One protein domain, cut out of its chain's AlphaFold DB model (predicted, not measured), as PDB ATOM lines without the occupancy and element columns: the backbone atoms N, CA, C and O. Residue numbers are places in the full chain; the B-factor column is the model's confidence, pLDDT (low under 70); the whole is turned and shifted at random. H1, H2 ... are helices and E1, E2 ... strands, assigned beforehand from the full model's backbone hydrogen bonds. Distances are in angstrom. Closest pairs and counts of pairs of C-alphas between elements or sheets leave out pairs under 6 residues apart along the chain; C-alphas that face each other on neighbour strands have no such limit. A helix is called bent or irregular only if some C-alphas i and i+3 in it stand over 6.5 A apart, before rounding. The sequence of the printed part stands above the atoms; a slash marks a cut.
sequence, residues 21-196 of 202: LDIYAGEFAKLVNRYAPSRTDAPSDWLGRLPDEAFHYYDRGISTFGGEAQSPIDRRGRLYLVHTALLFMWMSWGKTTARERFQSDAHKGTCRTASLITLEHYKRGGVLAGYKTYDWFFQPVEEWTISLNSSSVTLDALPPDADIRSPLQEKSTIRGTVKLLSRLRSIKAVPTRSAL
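This is residues 21 to 196 of the 202 residues of an uncharacterized protein of Salinibacter sp. 10B (UniProt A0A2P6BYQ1). A small three-stranded sheet, E1, E2 and E3, with H5b and H7 over one face, makes one half of an elongated domain; helices crossing round the long H4 make the other half, and H5b, near the middle, reaches from H4 to the sheet. H6 and the long link before it, residues 150 to 164, lie at the far end beyond the sheet. The printed part has 176 residues, in the order H1 H2 H3 H4 H5 E1 E2 H6 E3 H7, seven named helices and three named strands; the sheet's order is E1 - E2 - E3, all antiparallel, and the class is mostly helix. The whole is compact, with a radius of gyration of the C-alphas of 17.0 A and spans of 53 by 34 by 28 A.

Start at the inner strand E2, residues 145 to 149. Its neighbour E1, residues 128 to 131, forms a hairpin with it, antiparallel at 172 degrees; look for N 129 and O 147, 2.8 A apart and within hydrogen-bond range. E3, residues 173 to 177, is the neighbour on the other side of E2, antiparallel at 146 degrees, with N 148 and O 174 at 2.8 A. Helix H5, residues 95 to 124, was assigned as one helix by its hydrogen bonds but is bent: C-alphas 104 and 107 are 8.5 A apart. Its arm H5b, residues 107 to 124, is on the sheet, over E1 at a height of 11.0 A, and runs along the strands, at 10 degrees to E1 on the local plane. H7, residues 178 to 186, is on the same face, over E2 at a height of 10.3 A; its line rises 38 degrees, only just short of standing up from the sheet. These make two layers, helices on one face of a sheet. H6, residues 165 to 170, only grazes the sheet, with residues 167 to 168. Now walk to H4, residues 72 to 93, which touches H5b about perpendicular, at 80 degrees; the closest C-alphas, of Ala 85 and Thr 110, are 5.2 A apart. H3, residues 52 to 64, touches H4, also at 80 degrees, with the C-alphas of Gly 61 and Gly 77 closest at 3.9 A. H1, residues 21 to 34, touches H4 at a steep tilt of 48 degrees, the same way, closest at the C-alphas of Tyr 24 and Arg 76, 5.8 A. The arm H5a, residues 95 to 104, touches H4 at a steep tilt of 57 degrees, opposite ways, with the C-alphas of Trp 90 and Ala 98 closest at 4.9 A; it is irregular, with C-alphas 96 and 99 at 7.1 A. H2, residues 43 to 47, touches H5b, with the C-alphas of Leu 47 and Glu 120 closest at 6.8 A. H1 and H3 are apart. Every O i to N i+4 pair is within hydrogen-bond range in H1, H2, H4, H5b, H6 and H7; in H3 it is 7 of 9 and in H5a 4 of 6.

Find C-alpha 145, where E2 begins, at (-34.511, 29.932, 40.190); E2 is 13.4 A long, E3 12.8 A and E1 7.4 A. H5b runs 25.6 A, H5a 15.0 A and H7 12.2 A. Find C-alpha 72 at (-64.654, 41.020, 26.489); from there H4 runs 31.6 A. H1 begins at C-alpha 21, (-60.300, 49.099, 26.052), and is 19.9 A long; H3 is 19.3 A. The short H6 and H2 are 8.8 A and 6.3 A.

The two C-alphas farthest apart, of Asp 22 and Asp 161, are 54.5 A apart. The printed part has no cut. The links E1 to E2, 13 residues, and E2 to H6, 15 residues, are long. The mean pLDDT of the printed part is 93.2, and no printed residue is under 70.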
ATOM      1  N   LEU A  21     -61.718  49.193  25.703       86.88
ATOM      2  CA  LEU A  21     -60.300  49.099  26.052       86.88
ATOM      3  C   LEU A  21     -59.839  50.220  26.995       86.88
ATOM      4  O   LEU A  21     -58.999  49.965  27.859       86.88
ATOM      5  N   ASP A  22     -60.401  51.427  26.879       91.06
ATOM      6  CA  ASP A  22     -60.103  52.541  27.788       91.06
ATOM      7  C   ASP A  22     -60.609  52.246  29.205       91.06
ATOM      8  O   ASP A  22     -59.931  52.552  30.189       91.06
ATOM      9  N   ILE A  23     -61.768  51.583  29.317       92.50
ATOM     10  CA  ILE A  23     -62.305  51.117  30.602       92.50
ATOM     11  C   ILE A  23     -61.323  50.129  31.240       92.50
ATOM     12  O   ILE A  23     -60.912  50.327  32.385       92.50
ATOM     13  N   TYR A  24     -60.880  49.112  30.494       94.12
ATOM     14  CA  TYR A  24     -59.931  48.108  30.994       94.12
ATOM     15  C   TYR A  24     -58.567  48.709  31.356       94.12
ATOM     16  O   TYR A  24     -57.967  48.328  32.365       94.12
ATOM     17  N   ALA A  25     -58.081  49.682  30.581       94.38
ATOM     18  CA  ALA A  25     -56.873  50.432  30.909       94.38
ATOM     19  C   ALA A  25     -57.038  51.231  32.210       94.38
ATOM     20  O   ALA A  25     -56.140  51.214  33.057       94.38
ATOM     21  N   GLY A  26     -58.193  51.870  32.409       95.50
ATOM     22  CA  GLY A  26     -58.535  52.571  33.645       95.50
ATOM     23  C   GLY A  26     -58.612  51.641  34.861       95.50
ATOM     24  O   GLY A  26     -58.114  51.985  35.934       95.50
ATOM     25  N   GLU A  27     -59.184  50.446  34.715       95.25
ATOM     26  CA  GLU A  27     -59.204  49.426  35.773       95.25
ATOM     27  C   GLU A  27     -57.796  48.933  36.129       95.25
ATOM     28  O   GLU A  27     -57.453  48.851  37.311       95.25
ATOM     29  N   PHE A  28     -56.953  48.674  35.125       96.75
ATOM     30  CA  PHE A  28     -55.555  48.313  35.353       96.75
ATOM     31  C   PHE A  28     -54.790  49.443  36.056       96.75
ATOM     32  O   PHE A  28     -54.045  49.194  37.002       96.75
ATOM     33  N   ALA A  29     -55.007  50.699  35.659       96.50
ATOM     34  CA  ALA A  29     -54.385  51.848  36.313       96.50
ATOM     35  C   ALA A  29     -54.804  51.966  37.788       96.50
ATOM     36  O   ALA A  29     -53.963  52.229  38.648       96.50
ATOM     37  N   LYS A  30     -56.079  51.705  38.114       96.56
ATOM     38  CA  LYS A  30     -56.550  51.629  39.509       96.56
ATOM     39  C   LYS A  30     -55.847  50.513  40.288       96.56
ATOM     40  O   LYS A  30     -55.475  50.736  41.438       96.56
ATOM     41  N   LEU A  31     -55.638  49.345  39.670       96.25
ATOM     42  CA  LEU A  31     -54.887  48.238  40.270       96.25
ATOM     43  C   LEU A  31     -53.439  48.654  40.579       96.25
ATOM     44  O   LEU A  31     -52.988  48.488  41.710       96.25
ATOM     45  N   VAL A  32     -52.743  49.254  39.609       96.75
ATOM     46  CA  VAL A  32     -51.369  49.760  39.776       96.75
ATOM     47  C   VAL A  32     -51.299  50.844  40.853       96.75
ATOM     48  O   VAL A  32     -50.388  50.823  41.670       96.75
ATOM     49  N   ASN A  33     -52.265  51.761  40.906       96.50
ATOM     50  CA  ASN A  33     -52.300  52.810  41.928       96.50
ATOM     51  C   ASN A  33     -52.521  52.244  43.336       96.50
ATOM     52  O   ASN A  33     -51.913  52.724  44.290       96.50
ATOM     53  N   ARG A  34     -53.381  51.227  43.477       96.88
ATOM     54  CA  ARG A  34     -53.624  50.564  44.766       96.88
ATOM     55  C   ARG A  34     -52.409  49.760  45.231       96.88
ATOM     56  O   ARG A  34     -52.103  49.758  46.419       96.88
ATOM     57  N   TYR A  35     -51.719  49.101  44.306       96.12
ATOM     58  CA  TYR A  35     -50.527  48.301  44.573       96.12
ATOM     59  C   TYR A  35     -49.334  48.921  43.852       96.12
ATOM     60  O   TYR A  35     -48.883  48.409  42.833       96.12
ATOM     61  N   ALA A  36     -48.841  50.051  44.361       95.81
ATOM     62  CA  ALA A  36     -47.806  50.824  43.683       95.81
ATOM     63  C   ALA A  36     -46.508  50.002  43.482       95.81
ATOM     64  O   ALA A  36     -45.940  49.500  44.462       95.81
ATOM     65  N   PRO A  37     -46.025  49.850  42.236       94.62
ATOM     66  CA  PRO A  37     -44.749  49.210  41.945       94.62
ATOM     67  C   PRO A  37     -43.590  50.181  42.197       94.62
ATOM     68  O   PRO A  37     -43.699  51.377  41.924       94.62
ATOM     69  N   SER A  38     -42.451  49.659  42.650       93.94
ATOM     70  CA  SER A  38     -41.189  50.399  42.725       93.94
ATOM     71  C   SER A  38     -40.162  49.843  41.739       93.94
ATOM     72  O   SER A  38     -40.180  48.666  41.388       93.94
ATOM     73  N   ARG A  39     -39.199  50.679  41.338       92.69
ATOM     74  CA  ARG A  39     -38.008  50.234  40.593       92.69
ATOM     75  C   ARG A  39     -37.046  49.392  41.433       92.69
ATOM     76  O   ARG A  39     -36.175  48.731  40.883       92.69
ATOM     77  N   THR A  40     -37.171  49.458  42.755       90.81
ATOM     78  CA  THR A  40     -36.400  48.626  43.685       90.81
ATOM     79  C   THR A  40     -37.023  47.249  43.888       90.81
ATOM     80  O   THR A  40     -36.352  46.365  44.409       90.81
ATOM     81  N   ASP A  41     -38.289  47.071  43.501       89.94
ATOM     82  CA  ASP A  41     -39.005  45.813  43.676       89.94
ATOM     83  C   ASP A  41     -38.644  44.845  42.550       89.94
ATOM     84  O   ASP A  41     -38.527  45.230  41.379       89.94
ATOM     85  N   ALA A  42     -38.552  43.560  42.878       91.56
ATOM     86  CA  ALA A  42     -38.549  42.536  41.850       91.56
ATOM     87  C   ALA A  42     -39.976  42.373  41.280       91.56
ATOM     88  O   ALA A  42     -40.959  42.535  42.012       91.56
ATOM     89  N   PRO A  43     -40.144  41.995  39.995       94.44
ATOM     90  CA  PRO A  43     -41.459  41.658  39.442       94.44
ATOM     91  C   PRO A  43     -42.274  40.672  40.297       94.44
ATOM     92  O   PRO A  43     -43.491  40.818  40.415       94.44
ATOM     93  N   SER A  44     -41.613  39.701  40.942       93.88
ATOM     94  CA  SER A  44     -42.246  38.776  41.892       93.88
ATOM     95  C   SER A  44     -42.905  39.469  43.083       93.88
ATOM     96  O   SER A  44     -43.961  39.038  43.541       93.88
ATOM     97  N   ASP A  45     -42.309  40.548  43.584       94.44
ATOM     98  CA  ASP A  45     -42.764  41.225  44.800       94.44
ATOM     99  C   ASP A  45     -44.013  42.060  44.521       94.44
ATOM    100  O   ASP A  45     -44.918  42.163  45.350       94.44
ATOM    101  N   TRP A  46     -44.101  42.645  43.325       95.69
ATOM    102  CA  TRP A  46     -45.325  43.297  42.872       95.69
ATOM    103  C   TRP A  46     -46.445  42.285  42.611       95.69
ATOM    104  O   TRP A  46     -47.539  42.441  43.151       95.69
ATOM    105  N   LEU A  47     -46.162  41.201  41.877       96.31
ATOM    106  CA  LEU A  47     -47.139  40.132  41.625       96.31
ATOM    107  C   LEU A  47     -47.687  39.513  42.917       96.31
ATOM    108  O   LEU A  47     -48.885  39.244  43.011       96.31
ATOM    109  N   GLY A  48     -46.837  39.335  43.928       94.75
ATOM    110  CA  GLY A  48     -47.222  38.774  45.224       94.75
ATOM    111  C   GLY A  48     -48.150  39.653  46.069       94.75
ATOM    112  O   GLY A  48     -48.764  39.140  47.009       94.75
ATOM    113  N   ARG A  49     -48.262  40.951  45.744       95.19
ATOM    114  CA  ARG A  49     -49.167  41.913  46.401       95.19
ATOM    115  C   ARG A  49     -50.542  41.996  45.747       95.19
ATOM    116  O   ARG A  49     -51.475  42.473  46.383       95.19
ATOM    117  N   LEU A  50     -50.664  41.565  44.493       95.50
ATOM    118  CA  LEU A  50     -51.921  41.666  43.761       95.50
ATOM    119  C   LEU A  50     -53.003  40.759  44.367       95.50
ATOM    120  O   LEU A  50     -52.683  39.685  44.888       95.50
ATOM    121  N   PRO A  51     -54.278  41.160  44.272       93.62
ATOM    122  CA  PRO A  51     -55.389  40.346  44.724       93.62
ATOM    123  C   PRO A  51     -55.619  39.186  43.741       93.62
ATOM    124  O   PRO A  51     -55.216  39.255  42.573       93.62
ATOM    125  N   ASP A  52     -56.240  38.109  44.209       90.25
ATOM    126  CA  ASP A  52     -56.426  36.886  43.422       90.25
ATOM    127  C   ASP A  52     -57.310  37.091  42.188       90.25
ATOM    128  O   ASP A  52     -57.075  36.488  41.139       90.25
ATOM    129  N   GLU A  53     -58.247  38.038  42.245       89.81
ATOM    130  CA  GLU A  53     -59.101  38.403  41.117       89.81
ATOM    131  C   GLU A  53     -58.291  38.897  39.913       89.81
ATOM    132  O   GLU A  53     -58.685  38.682  38.764       89.81
ATOM    133  N   ALA A  54     -57.120  39.507  40.140       92.56
ATOM    134  CA  ALA A  54     -56.233  39.912  39.052       92.56
ATOM    135  C   ALA A  54     -55.740  38.700  38.236       92.56
ATOM    136  O   ALA A  54     -55.578  38.797  37.016       92.56
ATOM    137  N   PHE A  55     -55.554  37.546  38.886       92.38
ATOM    138  CA  PHE A  55     -55.061  36.326  38.249       92.38
ATOM    139  C   PHE A  55     -56.109  35.650  37.368       92.38
ATOM    140  O   PHE A  55     -55.732  35.057  36.359       92.38
ATOM    141  N   HIS A  56     -57.405  35.851  37.627       90.00
ATOM    142  CA  HIS A  56     -58.452  35.433  36.690       90.00
ATOM    143  C   HIS A  56     -58.316  36.127  35.326       90.00
ATOM    144  O   HIS A  56     -58.449  35.483  34.283       90.00
ATOM    145  N   TYR A  57     -58.004  37.428  35.310       92.56
ATOM    146  CA  TYR A  57     -57.770  38.155  34.059       92.56
ATOM    147  C   TYR A  57     -56.457  37.734  33.402       92.56
ATOM    148  O   TYR A  57     -56.419  37.532  32.186       92.56
ATOM    149  N   TYR A  58     -55.390  37.543  34.180       94.31
ATOM    150  CA  TYR A  58     -54.131  37.073  33.611       94.31
ATOM    151  C   TYR A  58     -54.233  35.679  33.006       94.31
ATOM    152  O   TYR A  58     -53.635  35.437  31.959       94.31
ATOM    153  N   ASP A  59     -55.005  34.769  33.599       91.81
ATOM    154  CA  ASP A  59     -55.174  33.433  33.038       91.81
ATOM    155  C   ASP A  59     -55.789  33.474  31.641       91.81
ATOM    156  O   ASP A  59     -55.294  32.776  30.748       91.81
ATOM    157  N   ARG A  60     -56.778  34.357  31.438       92.12
ATOM    158  CA  ARG A  60     -57.399  34.648  30.134       92.12
ATOM    159  C   ARG A  60     -56.432  35.331  29.172       92.12
ATOM    160  O   ARG A  60     -56.360  34.972  27.996       92.12
ATOM    161  N   GLY A  61     -55.645  36.284  29.665       93.81
ATOM    162  CA  GLY A  61     -54.603  36.939  28.877       93.81
ATOM    163  C   GLY A  61     -53.572  35.944  28.352       93.81
ATOM    164  O   GLY A  61     -53.281  35.926  27.161       93.81
ATOM    165  N   ILE A  62     -53.075  35.067  29.223       93.75
ATOM    166  CA  ILE A  62     -52.078  34.044  28.892       93.75
ATOM    167  C   ILE A  62     -52.653  33.001  27.935       93.75
ATOM    168  O   ILE A  62     -51.984  32.643  26.973       93.75
ATOM    169  N   SER A  63     -53.881  32.516  28.164       89.88
ATOM    170  CA  SER A  63     -54.482  31.487  27.302       89.88
ATOM    171  C   SER A  63     -54.781  31.983  25.893       89.88
ATOM    172  O   SER A  63     -54.910  31.174  24.982       89.88
ATOM    173  N   THR A  64     -54.931  33.295  25.717       90.00
ATOM    174  CA  THR A  64     -55.289  33.877  24.427       90.00
ATOM    175  C   THR A  64     -54.123  34.596  23.751       90.00
ATOM    176  O   THR A  64     -54.226  34.876  22.562       90.00
ATOM    177  N   PHE A  65     -53.017  34.905  24.431       89.75
ATOM    178  CA  PHE A  65     -51.906  35.649  23.829       89.75
ATOM    179  C   PHE A  65     -51.357  34.958  22.563       89.75
ATOM    180  O   PHE A  65     -51.061  33.769  22.578       89.75
ATOM    181  N   GLY A  66     -51.232  35.711  21.463       81.50
ATOM    182  CA  GLY A  66     -50.802  35.195  20.153       81.50
ATOM    183  C   GLY A  66     -51.926  34.713  19.220       81.50
ATOM    184  O   GLY A  66     -51.656  34.491  18.045       81.50
ATOM    185  N   GLY A  67     -53.171  34.596  19.699       84.12
ATOM    186  CA  GLY A  67     -54.361  34.336  18.864       84.12
ATOM    187  C   GLY A  67     -55.278  35.559  18.725       84.12
ATOM    188  O   GLY A  67     -54.889  36.678  19.056       84.12
ATOM    189  N   GLU A  68     -56.555  35.370  18.385       80.44
ATOM    190  CA  GLU A  68     -57.593  36.425  18.413       80.44
ATOM    191  C   GLU A  68     -58.423  36.403  19.709       80.44
ATOM    192  O   GLU A  68     -58.791  35.334  20.192       80.44
ATOM    193  N   ALA A  69     -58.661  37.572  20.317       83.12
ATOM    194  CA  ALA A  69     -59.462  37.694  21.537       83.12
ATOM    195  C   ALA A  69     -60.922  37.868  21.137       83.12
ATOM    196  O   ALA A  69     -61.294  38.909  20.599       83.12
ATOM    197  N   GLN A  70     -61.734  36.851  21.405       85.38
ATOM    198  CA  GLN A  70     -63.112  36.809  20.924       85.38
ATOM    199  C   GLN A  70     -64.072  37.484  21.912       85.38
ATOM    200  O   GLN A  70     -64.981  38.211  21.507       85.38
ATOM    201  N   SER A  71     -63.838  37.329  23.220       90.62
ATOM    202  CA  SER A  71     -64.730  37.849  24.262       90.62
ATOM    203  C   SER A  71     -64.185  39.098  24.983       90.62
ATOM    204  O   SER A  71     -62.970  39.319  25.007       90.62
ATOM    205  N   PRO A  72     -65.056  39.909  25.617       91.19
ATOM    206  CA  PRO A  72     -64.654  41.020  26.489       91.19
ATOM    207  C   PRO A  72     -63.614  40.634  27.551       91.19
ATOM    208  O   PRO A  72     -62.615  41.329  27.744       91.19
ATOM    209  N   ILE A  73     -63.792  39.476  28.198       90.44
ATOM    210  CA  ILE A  73     -62.874  39.003  29.240       90.44
ATOM    211  C   ILE A  73     -61.503  38.604  28.672       90.44
ATOM    212  O   ILE A  73     -60.484  38.830  29.327       90.44
ATOM    213  N   ASP A  74     -61.448  38.093  27.437       92.31
ATOM    214  CA  ASP A  74     -60.182  37.804  26.756       92.31
ATOM    215  C   ASP A  74     -59.442  39.097  26.401       92.31
ATOM    216  O   ASP A  74     -58.239  39.211  26.646       92.31
ATOM    217  N   ARG A  75     -60.158  40.100  25.867       92.94
ATOM    218  CA  ARG A  75     -59.590  41.422  25.542       92.94
ATOM    219  C   ARG A  75     -59.024  42.090  26.792       92.94
ATOM    220  O   ARG A  75     -57.870  42.524  26.782       92.94
ATOM    221  N   ARG A  76     -59.795  42.094  27.884       94.56
ATOM    222  CA  ARG A  76     -59.365  42.600  29.193       94.56
ATOM    223  C   ARG A  76     -58.125  41.870  29.705       94.56
ATOM    224  O   ARG A  76     -57.147  42.514  30.080       94.56
ATOM    225  N   GLY A  77     -58.137  40.538  29.678       95.12
ATOM    226  CA  GLY A  77     -57.015  39.716  30.125       95.12
ATOM    227  C   GLY A  77     -55.731  39.979  29.338       95.12
ATOM    228  O   GLY A  77     -54.653  40.106  29.924       95.12
ATOM    229  N   ARG A  78     -55.829  40.129  28.012       94.00
ATOM    230  CA  ARG A  78     -54.679  40.492  27.172       94.00
ATOM    231  C   ARG A  78     -54.146  41.877  27.481       94.00
ATOM    232  O   ARG A  78     -52.933  42.034  27.576       94.00
ATOM    233  N   LEU A  79     -55.029  42.857  27.649       94.44
ATOM    234  CA  LEU A  79     -54.627  44.216  27.997       94.44
ATOM    235  C   LEU A  79     -53.885  44.229  29.337       94.44
ATOM    236  O   LEU A  79     -52.808  44.810  29.429       94.44
ATOM    237  N   TYR A  80     -54.389  43.504  30.337       96.62
ATOM    238  CA  TYR A  80     -53.709  43.331  31.624       96.62
ATOM    239  C   TYR A  80     -52.323  42.704  31.457       96.62
ATOM    240  O   TYR A  80     -51.350  43.201  32.026       96.62
ATOM    241  N   LEU A  81     -52.205  41.639  30.658       96.94
ATOM    242  CA  LEU A  81     -50.928  40.970  30.408       96.94
ATOM    243  C   LEU A  81     -49.909  41.907  29.725       96.94
ATOM    244  O   LEU A  81     -48.766  42.005  30.169       96.94
ATOM    245  N   VAL A  82     -50.331  42.627  28.683       94.88
ATOM    246  CA  VAL A  82     -49.505  43.593  27.933       94.88
ATOM    247  C   VAL A  82     -49.081  44.764  28.821       94.88
ATOM    248  O   VAL A  82     -47.904  45.122  28.859       94.88
ATOM    249  N   HIS A  83     -50.010  45.344  29.582       96.06
ATOM    250  CA  HIS A  83     -49.701  46.454  30.482       96.06
ATOM    251  C   HIS A  83     -48.803  46.026  31.645       96.06
ATOM    252  O   HIS A  83     -47.936  46.792  32.060       96.06
ATOM    253  N   THR A  84     -48.941  44.792  32.128       97.31
ATOM    254  CA  THR A  84     -48.027  44.234  33.134       97.31
ATOM    255  C   THR A  84     -46.625  44.054  32.573       97.31
ATOM    256  O   THR A  84     -45.651  44.367  33.251       97.31
ATOM    257  N   ALA A  85     -46.500  43.625  31.315       96.12
ATOM    258  CA  ALA A  85     -45.202  43.541  30.662       96.12
ATOM    259  C   ALA A  85     -44.545  44.922  30.554       96.12
ATOM    260  O   ALA A  85     -43.384  45.075  30.936       96.12
ATOM    261  N   LEU A  86     -45.295  45.945  30.125       94.94
ATOM    262  CA  LEU A  86     -44.819  47.330  30.112       94.94
ATOM    263  C   LEU A  86     -44.415  47.808  31.517       94.94
ATOM    264  O   LEU A  86     -43.382  48.464  31.666       94.94
ATOM    265  N   LEU A  87     -45.187  47.451  32.544       95.75
ATOM    266  CA  LEU A  87     -44.874  47.783  33.928       95.75
ATOM    267  C   LEU A  87     -43.561  47.139  34.389       95.75
ATOM    268  O   LEU A  87     -42.722  47.831  34.956       95.75
ATOM    269  N   PHE A  88     -43.333  45.854  34.108       95.69
ATOM    270  CA  PHE A  88     -42.072  45.191  34.460       95.69
ATOM    271  C   PHE A  88     -40.883  45.779  33.713       95.69
ATOM    272  O   PHE A  88     -39.814  45.943  34.300       95.69
ATOM    273  N   MET A  89     -41.064  46.171  32.449       94.00
ATOM    274  CA  MET A  89     -40.026  46.909  31.731       94.00
ATOM    275  C   MET A  89     -39.734  48.262  32.392       94.00
ATOM    276  O   MET A  89     -38.574  48.645  32.545       94.00
ATOM    277  N   TRP A  90     -40.769  48.977  32.840       94.75
ATOM    278  CA  TRP A  90     -40.601  50.210  33.609       94.75
ATOM    279  C   TRP A  90     -39.883  49.980  34.940       94.75
ATOM    280  O   TRP A  90     -38.986  50.756  35.272       94.75
ATOM    281  N   MET A  91     -40.205  48.915  35.673       93.94
ATOM    282  CA  MET A  91     -39.508  48.576  36.917       93.94
ATOM    283  C   MET A  91     -38.010  48.362  36.651       93.94
ATOM    284  O   MET A  91     -37.175  48.920  37.361       93.94
ATOM    285  N   SER A  92     -37.664  47.647  35.573       91.44
ATOM    286  CA  SER A  92     -36.273  47.339  35.221       91.44
ATOM    287  C   SER A  92     -35.469  48.536  34.696       91.44
ATOM    288  O   SER A  92     -34.320  48.713  35.099       91.44
ATOM    289  N   TRP A  93     -36.031  49.378  33.822       90.75
ATOM    290  CA  TRP A  93     -35.246  50.423  33.131       90.75
ATOM    291  C   TRP A  93     -35.756  51.858  33.310       90.75
ATOM    292  O   TRP A  93     -35.086  52.811  32.912       90.75
ATOM    293  N   GLY A  94     -36.895  52.044  33.974       90.12
ATOM    294  CA  GLY A  94     -37.518  53.348  34.181       90.12
ATOM    295  C   GLY A  94     -38.260  53.882  32.951       90.12
ATOM    296  O   GLY A  94     -38.269  53.292  31.872       90.12
ATOM    297  N   LYS A  95     -38.912  55.038  33.123       84.00
ATOM    298  CA  LYS A  95     -39.841  55.619  32.136       84.00
ATOM    299  C   LYS A  95     -39.197  55.905  30.780       84.00
ATOM    300  O   LYS A  95     -39.821  55.635  29.760       84.00
ATOM    301  N   THR A  96     -37.976  56.438  30.781       82.56
ATOM    302  CA  THR A  96     -37.309  56.931  29.569       82.56
ATOM    303  C   THR A  96     -37.081  55.826  28.542       82.56
ATOM    304  O   THR A  96     -37.253  56.061  27.358       82.56
ATOM    305  N   THR A  97     -36.763  54.609  28.986       83.81
ATOM    306  CA  THR A  97     -36.366  53.502  28.098       83.81
ATOM    307  C   THR A  97     -37.397  52.378  28.022       83.81
ATOM    308  O   THR A  97     -37.361  51.581  27.088       83.81
ATOM    309  N   ALA A  98     -38.340  52.295  28.967       85.00
ATOM    310  CA  ALA A  98     -39.328  51.218  28.990       85.00
ATOM    311  C   ALA A  98     -40.229  51.201  27.754       85.00
ATOM    312  O   ALA A  98     -40.527  50.127  27.245       85.00
ATOM    313  N   ARG A  99     -40.640  52.371  27.247       83.50
ATOM    314  CA  ARG A  99     -41.493  52.450  26.052       83.50
ATOM    315  C   ARG A  99     -40.769  51.950  24.807       83.50
ATOM    316  O   ARG A  99     -41.317  51.116  24.096       83.50
ATOM    317  N   GLU A 100     -39.556  52.436  24.568       85.88
ATOM    318  CA  GLU A 100     -38.737  52.048  23.415       85.88
ATOM    319  C   GLU A 100     -38.422  50.549  23.450       85.88
ATOM    320  O   GLU A 100     -38.634  49.841  22.469       85.88
ATOM    321  N   ARG A 101     -38.010  50.032  24.615       84.56
ATOM    322  CA  ARG A 101     -37.773  48.594  24.805       84.56
ATOM    323  C   ARG A 101     -39.041  47.778  24.618       84.56
ATOM    324  O   ARG A 101     -38.990  46.727  23.993       84.56
ATOM    325  N   PHE A 102     -40.181  48.256  25.114       83.88
ATOM    326  CA  PHE A 102     -41.443  47.558  24.911       83.88
ATOM    327  C   PHE A 102     -41.824  47.521  23.436       83.88
ATOM    328  O   PHE A 102     -42.256  46.484  22.964       83.88
ATOM    329  N   GLN A 103     -41.621  48.597  22.680       86.12
ATOM    330  CA  GLN A 103     -41.897  48.602  21.243       86.12
ATOM    331  C   GLN A 103     -40.996  47.625  20.475       86.12
ATOM    332  O   GLN A 103     -41.489  46.922  19.595       86.12
ATOM    333  N   SER A 104     -39.718  47.528  20.844       88.62
ATOM    334  CA  SER A 104     -38.762  46.615  20.203       88.62
ATOM    335  C   SER A 104     -38.940  45.150  20.612       88.62
ATOM    336  O   SER A 104     -38.757  44.253  19.796       88.62
ATOM    337  N   ASP A 105     -39.321  44.891  21.866       91.06
ATOM    338  CA  ASP A 105     -39.347  43.552  22.462       91.06
ATOM    339  C   ASP A 105     -40.726  43.164  23.033       91.06
ATOM    340  O   ASP A 105     -40.813  42.318  23.930       91.06
ATOM    341  N   ALA A 106     -41.824  43.750  22.537       89.75
ATOM    342  CA  ALA A 106     -43.178  43.558  23.081       89.75
ATOM    343  C   ALA A 106     -43.526  42.076  23.240       89.75
ATOM    344  O   ALA A 106     -43.969  41.639  24.305       89.75
ATOM    345  N   HIS A 107     -43.284  41.285  22.192       93.44
ATOM    346  CA  HIS A 107     -43.582  39.858  22.196       93.44
ATOM    347  C   HIS A 107     -42.764  39.115  23.261       93.44
ATOM    348  O   HIS A 107     -43.330  38.436  24.117       93.44
ATOM    349  N   LYS A 108     -41.436  39.309  23.279       94.56
ATOM    350  CA  LYS A 108     -40.534  38.691  24.263       94.56
ATOM    351  C   LYS A 108     -40.903  39.088  25.693       94.56
ATOM    352  O   LYS A 108     -40.988  38.223  26.565       94.56
ATOM    353  N   GLY A 109     -41.132  40.377  25.936       94.50
ATOM    354  CA  GLY A 109     -41.526  40.902  27.240       94.50
ATOM    355  C   GLY A 109     -42.853  40.332  27.716       94.50
ATOM    356  O   GLY A 109     -42.962  39.925  28.872       94.50
ATOM    357  N   THR A 110     -43.829  40.215  26.820       95.88
ATOM    358  CA  THR A 110     -45.146  39.661  27.147       95.88
ATOM    359  C   THR A 110     -45.076  38.161  27.440       95.88
ATOM    360  O   THR A 110     -45.594  37.719  28.464       95.88
ATOM    361  N   CYS A 111     -44.345  37.378  26.639       95.81
ATOM    362  CA  CYS A 111     -44.121  35.947  26.889       95.81
ATOM    363  C   CYS A 111     -43.392  35.684  28.220       95.81
ATOM    364  O   CYS A 111     -43.751  34.785  28.987       95.81
ATOM    365  N   ARG A 112     -42.372  36.489  28.537       96.38
ATOM    366  CA  ARG A 112     -41.660  36.389  29.819       96.38
ATOM    367  C   ARG A 112     -42.542  36.815  30.992       96.38
ATOM    368  O   ARG A 112     -42.537  36.153  32.024       96.38
ATOM    369  N   THR A 113     -43.362  37.846  30.818       96.88
ATOM    370  CA  THR A 113     -44.360  38.269  31.816       96.88
ATOM    371  C   THR A 113     -45.383  37.167  32.085       96.88
ATOM    372  O   THR A 113     -45.651  36.855  33.241       96.88
ATOM    373  N   ALA A 114     -45.883  36.500  31.042       96.88
ATOM    374  CA  ALA A 114     -46.754  35.333  31.180       96.88
ATOM    375  C   ALA A 114     -46.086  34.205  31.987       96.88
ATOM    376  O   ALA A 114     -46.731  33.571  32.823       96.88
ATOM    377  N   SER A 115     -44.782  33.989  31.786       96.69
ATOM    378  CA  SER A 115     -44.004  33.009  32.555       96.69
ATOM    379  C   SER A 115     -43.908  33.399  34.034       96.69
ATOM    380  O   SER A 115     -44.136  32.559  34.899       96.69
ATOM    381  N   LEU A 116     -43.650  34.673  34.341       97.19
ATOM    382  CA  LEU A 116     -43.611  35.185  35.716       97.19
ATOM    383  C   LEU A 116     -44.961  35.059  36.427       97.19
ATOM    384  O   LEU A 116     -45.015  34.584  37.557       97.19
ATOM    385  N   ILE A 117     -46.049  35.433  35.752       96.62
ATOM    386  CA  ILE A 117     -47.405  35.287  36.289       96.62
ATOM    387  C   ILE A 117     -47.738  33.809  36.515       96.62
ATOM    388  O   ILE A 117     -48.340  33.459  37.526       96.62
ATOM    389  N   THR A 118     -47.304  32.925  35.612       95.50
ATOM    390  CA  THR A 118     -47.471  31.477  35.784       95.50
ATOM    391  C   THR A 118     -46.750  30.979  37.037       95.50
ATOM    392  O   THR A 118     -47.323  30.191  37.784       95.50
ATOM    393  N   LEU A 119     -45.525  31.445  37.310       96.88
ATOM    394  CA  LEU A 119     -44.806  31.092  38.541       96.88
ATOM    395  C   LEU A 119     -45.506  31.618  39.795       96.88
ATOM    396  O   LEU A 119     -45.616  30.879  40.772       96.88
ATOM    397  N   GLU A 120     -46.032  32.843  39.766       96.69
ATOM    398  CA  GLU A 120     -46.830  33.355  40.885       96.69
ATOM    399  C   GLU A 120     -48.107  32.530  41.089       96.69
ATOM    400  O   GLU A 120     -48.451  32.221  42.225       96.69
ATOM    401  N   HIS A 121     -48.767  32.087  40.014       94.44
ATOM    402  CA  HIS A 121     -49.919  31.187  40.109       94.44
ATOM    403  C   HIS A 121     -49.520  29.865  40.792       94.44
ATOM    404  O   HIS A 121     -50.182  29.435  41.734       94.44
ATOM    405  N   TYR A 122     -48.396  29.248  40.406       95.69
ATOM    406  CA  TYR A 122     -47.889  28.050  41.092       95.69
ATOM    407  C   TYR A 122     -47.541  28.296  42.566       95.69
ATOM    408  O   TYR A 122     -47.732  27.409  43.397       95.69
ATOM    409  N   LYS A 123     -47.039  29.484  42.908       96.00
ATOM    410  CA  LYS A 123     -46.764  29.869  44.295       96.00
ATOM    411  C   LYS A 123     -48.052  30.005  45.110       96.00
ATOM    412  O   LYS A 123     -48.143  29.444  46.196       96.00
ATOM    413  N   ARG A 124     -49.070  30.677  44.565       93.81
ATOM    414  CA  ARG A 124     -50.406  30.806  45.180       93.81
ATOM    415  C   ARG A 124     -51.115  29.460  45.316       93.81
ATOM    416  O   ARG A 124     -51.751  29.205  46.327       93.81
ATOM    417  N   GLY A 125     -50.933  28.564  44.350       93.31
ATOM    418  CA  GLY A 125     -51.429  27.189  44.403       93.31
ATOM    419  C   GLY A 125     -50.623  26.248  45.311       93.31
ATOM    420  O   GLY A 125     -50.867  25.045  45.289       93.31
ATOM    421  N   GLY A 126     -49.636  26.749  46.063       94.69
ATOM    422  CA  GLY A 126     -48.862  25.960  47.029       94.69
ATOM    423  C   GLY A 126     -47.802  25.031  46.427       94.69
ATOM    424  O   GLY A 126     -47.163  24.284  47.165       94.69
ATOM    425  N   VAL A 127     -47.558  25.082  45.114       97.00
ATOM    426  CA  VAL A 127     -46.508  24.284  44.453       97.00
ATOM    427  C   VAL A 127     -45.131  24.904  44.670       97.00
ATOM    428  O   VAL A 127     -44.156  24.197  44.924       97.00
ATOM    429  N   LEU A 128     -45.029  26.232  44.603       97.56
ATOM    430  CA  LEU A 128     -43.779  26.947  44.864       97.56
ATOM    431  C   LEU A 128     -43.822  27.641  46.228       97.56
ATOM    432  O   LEU A 128     -44.785  28.327  46.549       97.56
ATOM    433  N   ALA A 129     -42.731  27.556  46.985       96.19
ATOM    434  CA  ALA A 129     -42.466  28.455  48.107       96.19
ATOM    435  C   ALA A 129     -42.053  29.858  47.622       96.19
ATOM    436  O   ALA A 129     -42.297  30.862  48.287       96.19
ATOM    437  N   GLY A 130     -41.418  29.948  46.447       95.81
ATOM    438  CA  GLY A 130     -40.969  31.215  45.875       95.81
ATOM    439  C   GLY A 130     -40.185  31.052  44.577       95.81
ATOM    440  O   GLY A 130     -39.886  29.940  44.144       95.81
ATOM    441  N   TYR A 131     -39.840  32.173  43.949       96.44
ATOM    442  CA  TYR A 131     -39.039  32.239  42.725       96.44
ATOM    443  C   TYR A 131     -38.291  33.577  42.659       96.44
ATOM    444  O   TYR A 131     -38.694  34.541  43.306       96.44
ATOM    445  N   LYS A 132     -37.175  33.628  41.923       90.75
ATOM    446  CA  LYS A 132     -36.340  34.836  41.783       90.75
ATOM    447  C   LYS A 132     -36.480  35.443  40.394       90.75
ATOM    448  O   LYS A 132     -36.512  34.712  39.408       90.75
ATOM    449  N   THR A 133     -36.496  36.776  40.319       86.38
ATOM    450  CA  THR A 133     -36.765  37.506  39.066       86.38
ATOM    451  C   THR A 133     -35.833  38.700  38.831       86.38
ATOM    452  O   THR A 133     -36.214  39.632  38.129       86.38
ATOM    453  N   TYR A 134     -34.632  38.713  39.420       75.38
ATOM    454  CA  TYR A 134     -33.706  39.851  39.307       75.38
ATOM    455  C   TYR A 134     -33.282  40.131  37.851       75.38
ATOM    456  O   TYR A 134     -33.418  41.260  37.394       75.38
ATOM    457  N   ASP A 135     -32.922  39.100  37.079       86.50
ATOM    458  CA  ASP A 135     -32.553  39.219  35.655       86.50
ATOM    459  C   ASP A 135     -33.631  38.662  34.716       86.50
ATOM    460  O   ASP A 135     -33.340  38.086  33.661       86.50
ATOM    461  N   TRP A 136     -34.902  38.825  35.099       92.19
ATOM    462  CA  TRP A 136     -36.042  38.175  34.442       92.19
ATOM    463  C   TRP A 136     -36.108  38.404  32.928       92.19
ATOM    464  O   TRP A 136     -36.668  37.582  32.211       92.19
ATOM    465  N   PHE A 137     -35.573  39.511  32.407       93.12
ATOM    466  CA  PHE A 137     -35.647  39.816  30.979       93.12
ATOM    467  C   PHE A 137     -34.480  39.269  30.148       93.12
ATOM    468  O   PHE A 137     -34.621  39.054  28.936       93.12
ATOM    469  N   PHE A 138     -33.343  39.000  30.786       91.06
ATOM    470  CA  PHE A 138     -32.132  38.545  30.107       91.06
ATOM    471  C   PHE A 138     -31.927  37.046  30.295       91.06
ATOM    472  O   PHE A 138     -31.803  36.324  29.306       91.06
ATOM    473  N   GLN A 139     -32.026  36.552  31.530       92.81
ATOM    474  CA  GLN A 139     -31.792  35.145  31.850       92.81
ATOM    475  C   GLN A 139     -32.807  34.226  31.142       92.81
ATOM    476  O   GLN A 139     -34.001  34.551  31.158       92.81
ATOM    477  N   PRO A 140     -32.404  33.098  30.530       94.62
ATOM    478  CA  PRO A 140     -33.337  32.125  29.963       94.62
ATOM    479  C   PRO A 140     -34.406  31.690  30.975       94.62
ATOM    480  O   PRO A 140     -34.094  31.435  32.135       94.62
ATOM    481  N   VAL A 141     -35.668  31.584  30.535       94.56
ATOM    482  CA  VAL A 141     -36.805  31.253  31.422       94.56
ATOM    483  C   VAL A 141     -36.567  29.941  32.166       94.56
ATOM    484  O   VAL A 141     -36.822  29.854  33.361       94.56
ATOM    485  N   GLU A 142     -36.025  28.938  31.475       95.94
ATOM    486  CA  GLU A 142     -35.719  27.615  32.029       95.94
ATOM    487  C   GLU A 142     -34.733  27.639  33.204       95.94
ATOM    488  O   GLU A 142     -34.754  26.726  34.029       95.94
ATOM    489  N   GLU A 143     -33.899  28.674  33.292       95.69
ATOM    490  CA  GLU A 143     -32.855  28.822  34.307       95.69
ATOM    491  C   GLU A 143     -33.296  29.666  35.506       95.69
ATOM    492  O   GLU A 143     -32.569  29.757  36.500       95.69
ATOM    493  N   TRP A 144     -34.486  30.277  35.454       96.19
ATOM    494  CA  TRP A 144     -34.984  31.056  36.582       96.19
ATOM    495  C   TRP A 144     -35.085  30.171  37.821       96.19
ATOM    496  O   TRP A 144     -35.621  29.060  37.785       96.19
ATOM    497  N   THR A 145     -34.544  30.673  38.930       96.56
ATOM    498  CA  THR A 145     -34.511  29.932  40.190       96.56
ATOM    499  C   THR A 145     -35.904  29.874  40.801       96.56
ATOM    500  O   THR A 145     -36.549  30.907  40.993       96.56
ATOM    501  N   ILE A 146     -36.308  28.673  41.202       97.62
ATOM    502  CA  ILE A 146     -37.531  28.414  41.959       97.62
ATOM    503  C   ILE A 146     -37.206  27.695  43.269       97.62
ATOM    504  O   ILE A 146     -36.160  27.057  43.411       97.62
ATOM    505  N   SER A 147     -38.129  27.788  44.216       97.75
ATOM    506  CA  SER A 147     -38.167  26.990  45.437       97.75
ATOM    507  C   SER A 147     -39.457  26.176  45.404       97.75
ATOM    508  O   SER A 147     -40.541  26.747  45.479       97.75
ATOM    509  N   LEU A 148     -39.338  24.868  45.205       97.69
ATOM    510  CA  LEU A 148     -40.436  23.917  45.040       97.69
ATOM    511  C   LEU A 148     -40.813  23.315  46.397       97.69
ATOM    512  O   LEU A 148     -39.925  22.859  47.114       97.69
ATOM    513  N   ASN A 149     -42.102  23.276  46.731       97.88
ATOM    514  CA  ASN A 149     -42.589  22.577  47.919       97.88
ATOM    515  C   ASN A 149     -42.614  21.076  47.653       97.88
ATOM    516  O   ASN A 149     -43.330  20.619  46.761       97.88
ATOM    517  N   SER A 150     -41.872  20.297  48.436       96.94
ATOM    518  CA  SER A 150     -41.754  18.855  48.207       96.94
ATOM    519  C   SER A 150     -43.084  18.124  48.359       96.94
ATOM    520  O   SER A 150     -43.369  17.210  47.593       96.94
ATOM    521  N   SER A 151     -43.950  18.592  49.264       95.69
ATOM    522  CA  SER A 151     -45.300  18.052  49.467       95.69
ATOM    523  C   SER A 151     -46.233  18.228  48.266       95.69
ATOM    524  O   SER A 151     -47.263  17.566  48.199       95.69
ATOM    525  N   SER A 152     -45.898  19.113  47.322       94.88
ATOM    526  CA  SER A 152     -46.677  19.295  46.092       94.88
ATOM    527  C   SER A 152     -46.294  18.316  44.977       94.88
ATOM    528  O   SER A 152     -46.933  18.315  43.923       94.88
ATOM    529  N   VAL A 153     -45.250  17.503  45.190       96.56
ATOM    530  CA  VAL A 153     -44.737  16.555  44.203       96.56
ATOM    531  C   VAL A 153     -45.241  15.148  44.504       96.56
ATOM    532  O   VAL A 153     -44.981  14.585  45.564       96.56
ATOM    533  N   THR A 154     -45.912  14.539  43.531       95.94
ATOM    534  CA  THR A 154     -46.323  13.133  43.593       95.94
ATOM    535  C   THR A 154     -45.119  12.244  43.298       95.94
ATOM    536  O   THR A 154     -44.735  12.074  42.140       95.94
ATOM    537  N   LEU A 155     -44.504  11.680  44.342       94.62
ATOM    538  CA  LEU A 155     -43.299  10.853  44.208       94.62
ATOM    539  C   LEU A 155     -43.518   9.615  43.333       94.62
ATOM    540  O   LEU A 155     -42.610   9.220  42.610       94.62
ATOM    541  N   ASP A 156     -44.712   9.031  43.333       94.25
ATOM    542  CA  ASP A 156     -45.018   7.836  42.532       94.25
ATOM    543  C   ASP A 156     -45.009   8.107  41.021       94.25
ATOM    544  O   ASP A 156     -44.823   7.191  40.226       94.25
ATOM    545  N   ALA A 157     -45.143   9.372  40.614       94.44
ATOM    546  CA  ALA A 157     -45.020   9.784  39.219       94.44
ATOM    547  C   ALA A 157     -43.555   9.957  38.765       94.44
ATOM    548  O   ALA A 157     -43.295  10.168  37.579       94.44
ATOM    549  N   LEU A 158     -42.587   9.904  39.690       93.94
ATOM    550  CA  LEU A 158     -41.162  10.022  39.377       93.94
ATOM    551  C   LEU A 158     -40.552   8.652  39.046       93.94
ATOM    552  O   LEU A 158     -40.848   7.681  39.745       93.94
ATOM    553  N   PRO A 159     -39.618   8.571  38.078       92.12
ATOM    554  CA  PRO A 159     -38.784   7.385  37.894       92.12
ATOM    555  C   PRO A 159     -38.105   6.969  39.211       92.12
ATOM    556  O   PRO A 159     -37.690   7.865  39.953       92.12
ATOM    557  N   PRO A 160     -37.975   5.667  39.529       88.88
ATOM    558  CA  PRO A 160     -37.408   5.203  40.802       88.88
ATOM    559  C   PRO A 160     -35.988   5.708  41.096       88.88
ATOM    560  O   PRO A 160     -35.639   5.907  42.255       88.88
ATOM    561  N   ASP A 161     -35.195   5.948  40.055       89.25
ATOM    562  CA  ASP A 161     -33.801   6.396  40.087       89.25
ATOM    563  C   ASP A 161     -33.640   7.913  39.874       89.25
ATOM    564  O   ASP A 161     -32.524   8.405  39.708       89.25
ATOM    565  N   ALA A 162     -34.738   8.678  39.871       90.94
ATOM    566  CA  ALA A 162     -34.655  10.122  39.719       90.94
ATOM    567  C   ALA A 162     -33.883  10.749  40.894       90.94
ATOM    568  O   ALA A 162     -34.295  10.667  42.052       90.94
ATOM    569  N   ASP A 163     -32.802  11.447  40.553       92.44
ATOM    570  CA  ASP A 163     -31.887  12.177  41.437       92.44
ATOM    571  C   ASP A 163     -32.579  13.102  42.452       92.44
ATOM    572  O   ASP A 163     -32.068  13.341  43.546       92.44
ATOM    573  N   ILE A 164     -33.766  13.603  42.115       93.00
ATOM    574  CA  ILE A 164     -34.541  14.494  42.975       93.00
ATOM    575  C   ILE A 164     -35.411  13.781  44.027       93.00
ATOM    576  O   ILE A 164     -35.916  14.448  44.930       93.00
ATOM    577  N   ARG A 165     -35.585  12.450  43.970       94.81
ATOM    578  CA  ARG A 165     -36.454  11.719  44.918       94.81
ATOM    579  C   ARG A 165     -36.000  11.862  46.367       94.81
ATOM    580  O   ARG A 165     -36.801  12.302  47.186       94.81
ATOM    581  N   SER A 166     -34.746  11.530  46.680       94.00
ATOM    582  CA  SER A 166     -34.247  11.614  48.061       94.00
ATOM    583  C   SER A 166     -34.325  13.046  48.604       94.00
ATOM    584  O   SER A 166     -34.918  13.241  49.666       94.00
ATOM    585  N   PRO A 167     -33.895  14.087  47.854       94.75
ATOM    586  CA  PRO A 167     -34.126  15.473  48.254       94.75
ATOM    587  C   PRO A 167     -35.591  15.825  48.567       94.75
ATOM    588  O   PRO A 167     -35.828  16.605  49.490       94.75
ATOM    589  N   LEU A 168     -36.567  15.280  47.825       95.06
ATOM    590  CA  LEU A 168     -38.004  15.536  48.045       95.06
ATOM    591  C   LEU A 168     -38.536  14.859  49.305       95.06
ATOM    592  O   LEU A 168     -39.473  15.364  49.915       95.06
ATOM    593  N   GLN A 169     -37.948  13.734  49.701       94.75
ATOM    594  CA  GLN A 169     -38.311  13.039  50.934       94.75
ATOM    595  C   GLN A 169     -37.678  13.692  52.169       94.75
ATOM    596  O   GLN A 169     -38.290  13.716  53.232       94.75
ATOM    597  N   GLU A 170     -36.470  14.238  52.030       94.88
ATOM    598  CA  GLU A 170     -35.681  14.767  53.150       94.88
ATOM    599  C   GLU A 170     -35.958  16.242  53.468       94.88
ATOM    600  O   GLU A 170     -35.781  16.675  54.607       94.88
ATOM    601  N   LYS A 171     -36.345  17.045  52.469       96.81
ATOM    602  CA  LYS A 171     -36.470  18.504  52.610       96.81
ATOM    603  C   LYS A 171     -37.894  18.953  52.338       96.81
ATOM    604  O   LYS A 171     -38.510  18.503  51.381       96.81
ATOM    605  N   SER A 172     -38.390  19.918  53.112       96.06
ATOM    606  CA  SER A 172     -39.702  20.543  52.875       96.06
ATOM    607  C   SER A 172     -39.744  21.357  51.578       96.06
ATOM    608  O   SER A 172     -40.768  21.404  50.895       96.06
ATOM    609  N   THR A 173     -38.621  21.983  51.225       97.38
ATOM    610  CA  THR A 173     -38.477  22.808  50.028       97.38
ATOM    611  C   THR A 173     -37.164  22.493  49.324       97.38
ATOM    612  O   THR A 173     -36.108  22.408  49.955       97.38
ATOM    613  N   ILE A 174     -37.213  22.386  47.998       96.69
ATOM    614  CA  ILE A 174     -36.039  22.174  47.149       96.69
ATOM    615  C   ILE A 174     -35.817  23.381  46.257       96.69
ATOM    616  O   ILE A 174     -36.730  23.868  45.588       96.69
ATOM    617  N   ARG A 175     -34.567  23.831  46.186       96.81
ATOM    618  CA  ARG A 175     -34.146  24.818  45.198       96.81
ATOM    619  C   ARG A 175     -33.913  24.143  43.848       96.81
ATOM    620  O   ARG A 175     -33.162  23.178  43.764       96.81
ATOM    621  N   GLY A 176     -34.504  24.696  42.797       95.69
ATOM    622  CA  GLY A 176     -34.339  24.208  41.430       95.69
ATOM    623  C   GLY A 176     -34.538  25.313  40.404       95.69
ATOM    624  O   GLY A 176     -34.382  26.500  40.708       95.69
ATOM    625  N   THR A 177     -34.905  24.922  39.186       96.94
ATOM    626  CA  THR A 177     -35.163  25.848  38.080       96.94
ATOM    627  C   THR A 177     -36.535  25.615  37.447       96.94
ATOM    628  O   THR A 177     -37.180  24.590  37.675       96.94
ATOM    629  N   VAL A 178     -36.990  26.540  36.603       96.94
ATOM    630  CA  VAL A 178     -38.234  26.364  35.830       96.94
ATOM    631  C   VAL A 178     -38.171  25.144  34.907       96.94
ATOM    632  O   VAL A 178     -39.205  24.517  34.651       96.94
ATOM    633  N   LYS A 179     -36.977  24.745  34.448       97.25
ATOM    634  CA  LYS A 179     -36.781  23.492  33.702       97.25
ATOM    635  C   LYS A 179     -37.204  22.271  34.513       97.25
ATOM    636  O   LYS A 179     -37.918  21.412  33.998       97.25
ATOM    637  N   LEU A 180     -36.821  22.222  35.789       96.25
ATOM    638  CA  LEU A 180     -37.251  21.163  36.698       96.25
ATOM    639  C   LEU A 180     -38.777  21.161  36.851       96.25
ATOM    640  O   LEU A 180     -39.396  20.118  36.668       96.25
ATOM    641  N   LEU A 181     -39.390  22.320  37.118       97.00
ATOM    642  CA  LEU A 181     -40.852  22.425  37.231       97.00
ATOM    643  C   LEU A 181     -41.557  21.948  35.954       97.00
ATOM    644  O   LEU A 181     -42.548  21.226  36.022       97.00
ATOM    645  N   SER A 182     -41.023  22.310  34.787       96.25
ATOM    646  CA  SER A 182     -41.560  21.887  33.490       96.25
ATOM    647  C   SER A 182     -41.476  20.371  33.297       96.25
ATOM    648  O   SER A 182     -42.457  19.775  32.850       96.25
ATOM    649  N   ARG A 183     -40.357  19.743  33.690       96.06
ATOM    650  CA  ARG A 183     -40.181  18.280  33.672       96.06
ATOM    651  C   ARG A 183     -41.140  17.579  34.634       96.06
ATOM    652  O   ARG A 183     -41.773  16.603  34.253       96.06
ATOM    653  N   LEU A 184     -41.282  18.080  35.861       96.38
ATOM    654  CA  LEU A 184     -42.220  17.520  36.839       96.38
ATOM    655  C   LEU A 184     -43.667  17.624  36.343       96.38
ATOM    656  O   LEU A 184     -44.444  16.682  36.480       96.38
ATOM    657  N   ARG A 185     -44.024  18.741  35.703       95.81
ATOM    658  CA  ARG A 185     -45.351  18.933  35.113       95.81
ATOM    659  C   ARG A 185     -45.597  17.980  33.944       95.81
ATOM    660  O   ARG A 185     -46.697  17.449  33.827       95.81
ATOM    661  N   SER A 186     -44.606  17.748  33.077       94.88
ATOM    662  CA  SER A 186     -44.779  16.876  31.904       94.88
ATOM    663  C   SER A 186     -45.030  15.417  32.283       94.88
ATOM    664  O   SER A 186     -45.754  14.726  31.575       94.88
ATOM    665  N   ILE A 187     -44.484  14.967  33.415       95.56
ATOM    666  CA  ILE A 187     -44.738  13.631  33.979       95.56
ATOM    667  C   ILE A 187     -45.883  13.622  35.001       95.56
ATOM    668  O   ILE A 187     -46.090  12.622  35.677       95.56
ATOM    669  N   LYS A 188     -46.635  14.727  35.119       95.44
ATOM    670  CA  LYS A 188     -47.757  14.896  36.062       95.44
ATOM    671  C   LYS A 188     -47.378  14.715  37.541       95.44
ATOM    672  O   LYS A 188     -48.250  14.484  38.369       95.44
ATOM    673  N   ALA A 189     -46.100  14.866  37.887       96.12
ATOM    674  CA  ALA A 189     -45.644  14.862  39.274       96.12
ATOM    675  C   ALA A 189     -46.047  16.145  40.016       96.12
ATOM    676  O   ALA A 189     -46.111  16.138  41.237       96.12
ATOM    677  N   VAL A 190     -46.351  17.228  39.297       96.00
ATOM    678  CA  VAL A 190     -47.010  18.427  39.837       96.00
ATOM    679  C   VAL A 190     -48.254  18.748  38.999       96.00
ATOM    680  O   VAL A 190     -48.265  18.443  37.797       96.00
ATOM    681  N   PRO A 191     -49.294  19.369  39.587       92.56
ATOM    682  CA  PRO A 191     -50.493  19.764  38.853       92.56
ATOM    683  C   PRO A 191     -50.173  20.760  37.733       92.56
ATOM    684  O   PRO A 191     -49.178  21.483  37.766       92.56
ATOM    685  N   THR A 192     -51.036  20.826  36.722       90.06
ATOM    686  CA  THR A 192     -50.994  21.916  35.743       90.06
ATOM    687  C   THR A 192     -51.563  23.193  36.357       90.06
ATOM    688  O   THR A 192     -52.375  23.137  37.275       90.06
ATOM    689  N   ARG A 193     -51.200  24.362  35.808       86.50
ATOM    690  CA  ARG A 193     -51.722  25.664  36.263       86.50
ATOM    691  C   ARG A 193     -53.252  25.676  36.368       86.50
ATOM    692  O   ARG A 193     -53.787  26.140  37.355       86.50
ATOM    693  N   SER A 194     -53.952  25.140  35.367       83.38
ATOM    694  CA  SER A 194     -55.421  25.121  35.331       83.38
ATOM    695  C   SER A 194     -56.067  24.217  36.385       83.38
ATOM    696  O   SER A 194     -57.273  24.294  36.573       83.38
ATOM    697  N   ALA A 195     -55.293  23.331  37.014       85.69
ATOM    698  CA  ALA A 195     -55.753  22.449  38.081       85.69
ATOM    699  C   ALA A 195     -55.473  23.022  39.481       85.69
ATOM    700  O   ALA A 195     -55.828  22.391  40.475       85.69
ATOM    701  N   LEU A 196     -54.818  24.184  39.576       85.25
ATOM    702  CA  LEU A 196     -54.538  24.824  40.853       85.25
ATOM    703  C   LEU A 196     -55.743  25.642  41.325       85.25
ATOM    704  O   LEU A 196     -56.336  26.375  40.531       85.25
TER     705      LEU A 196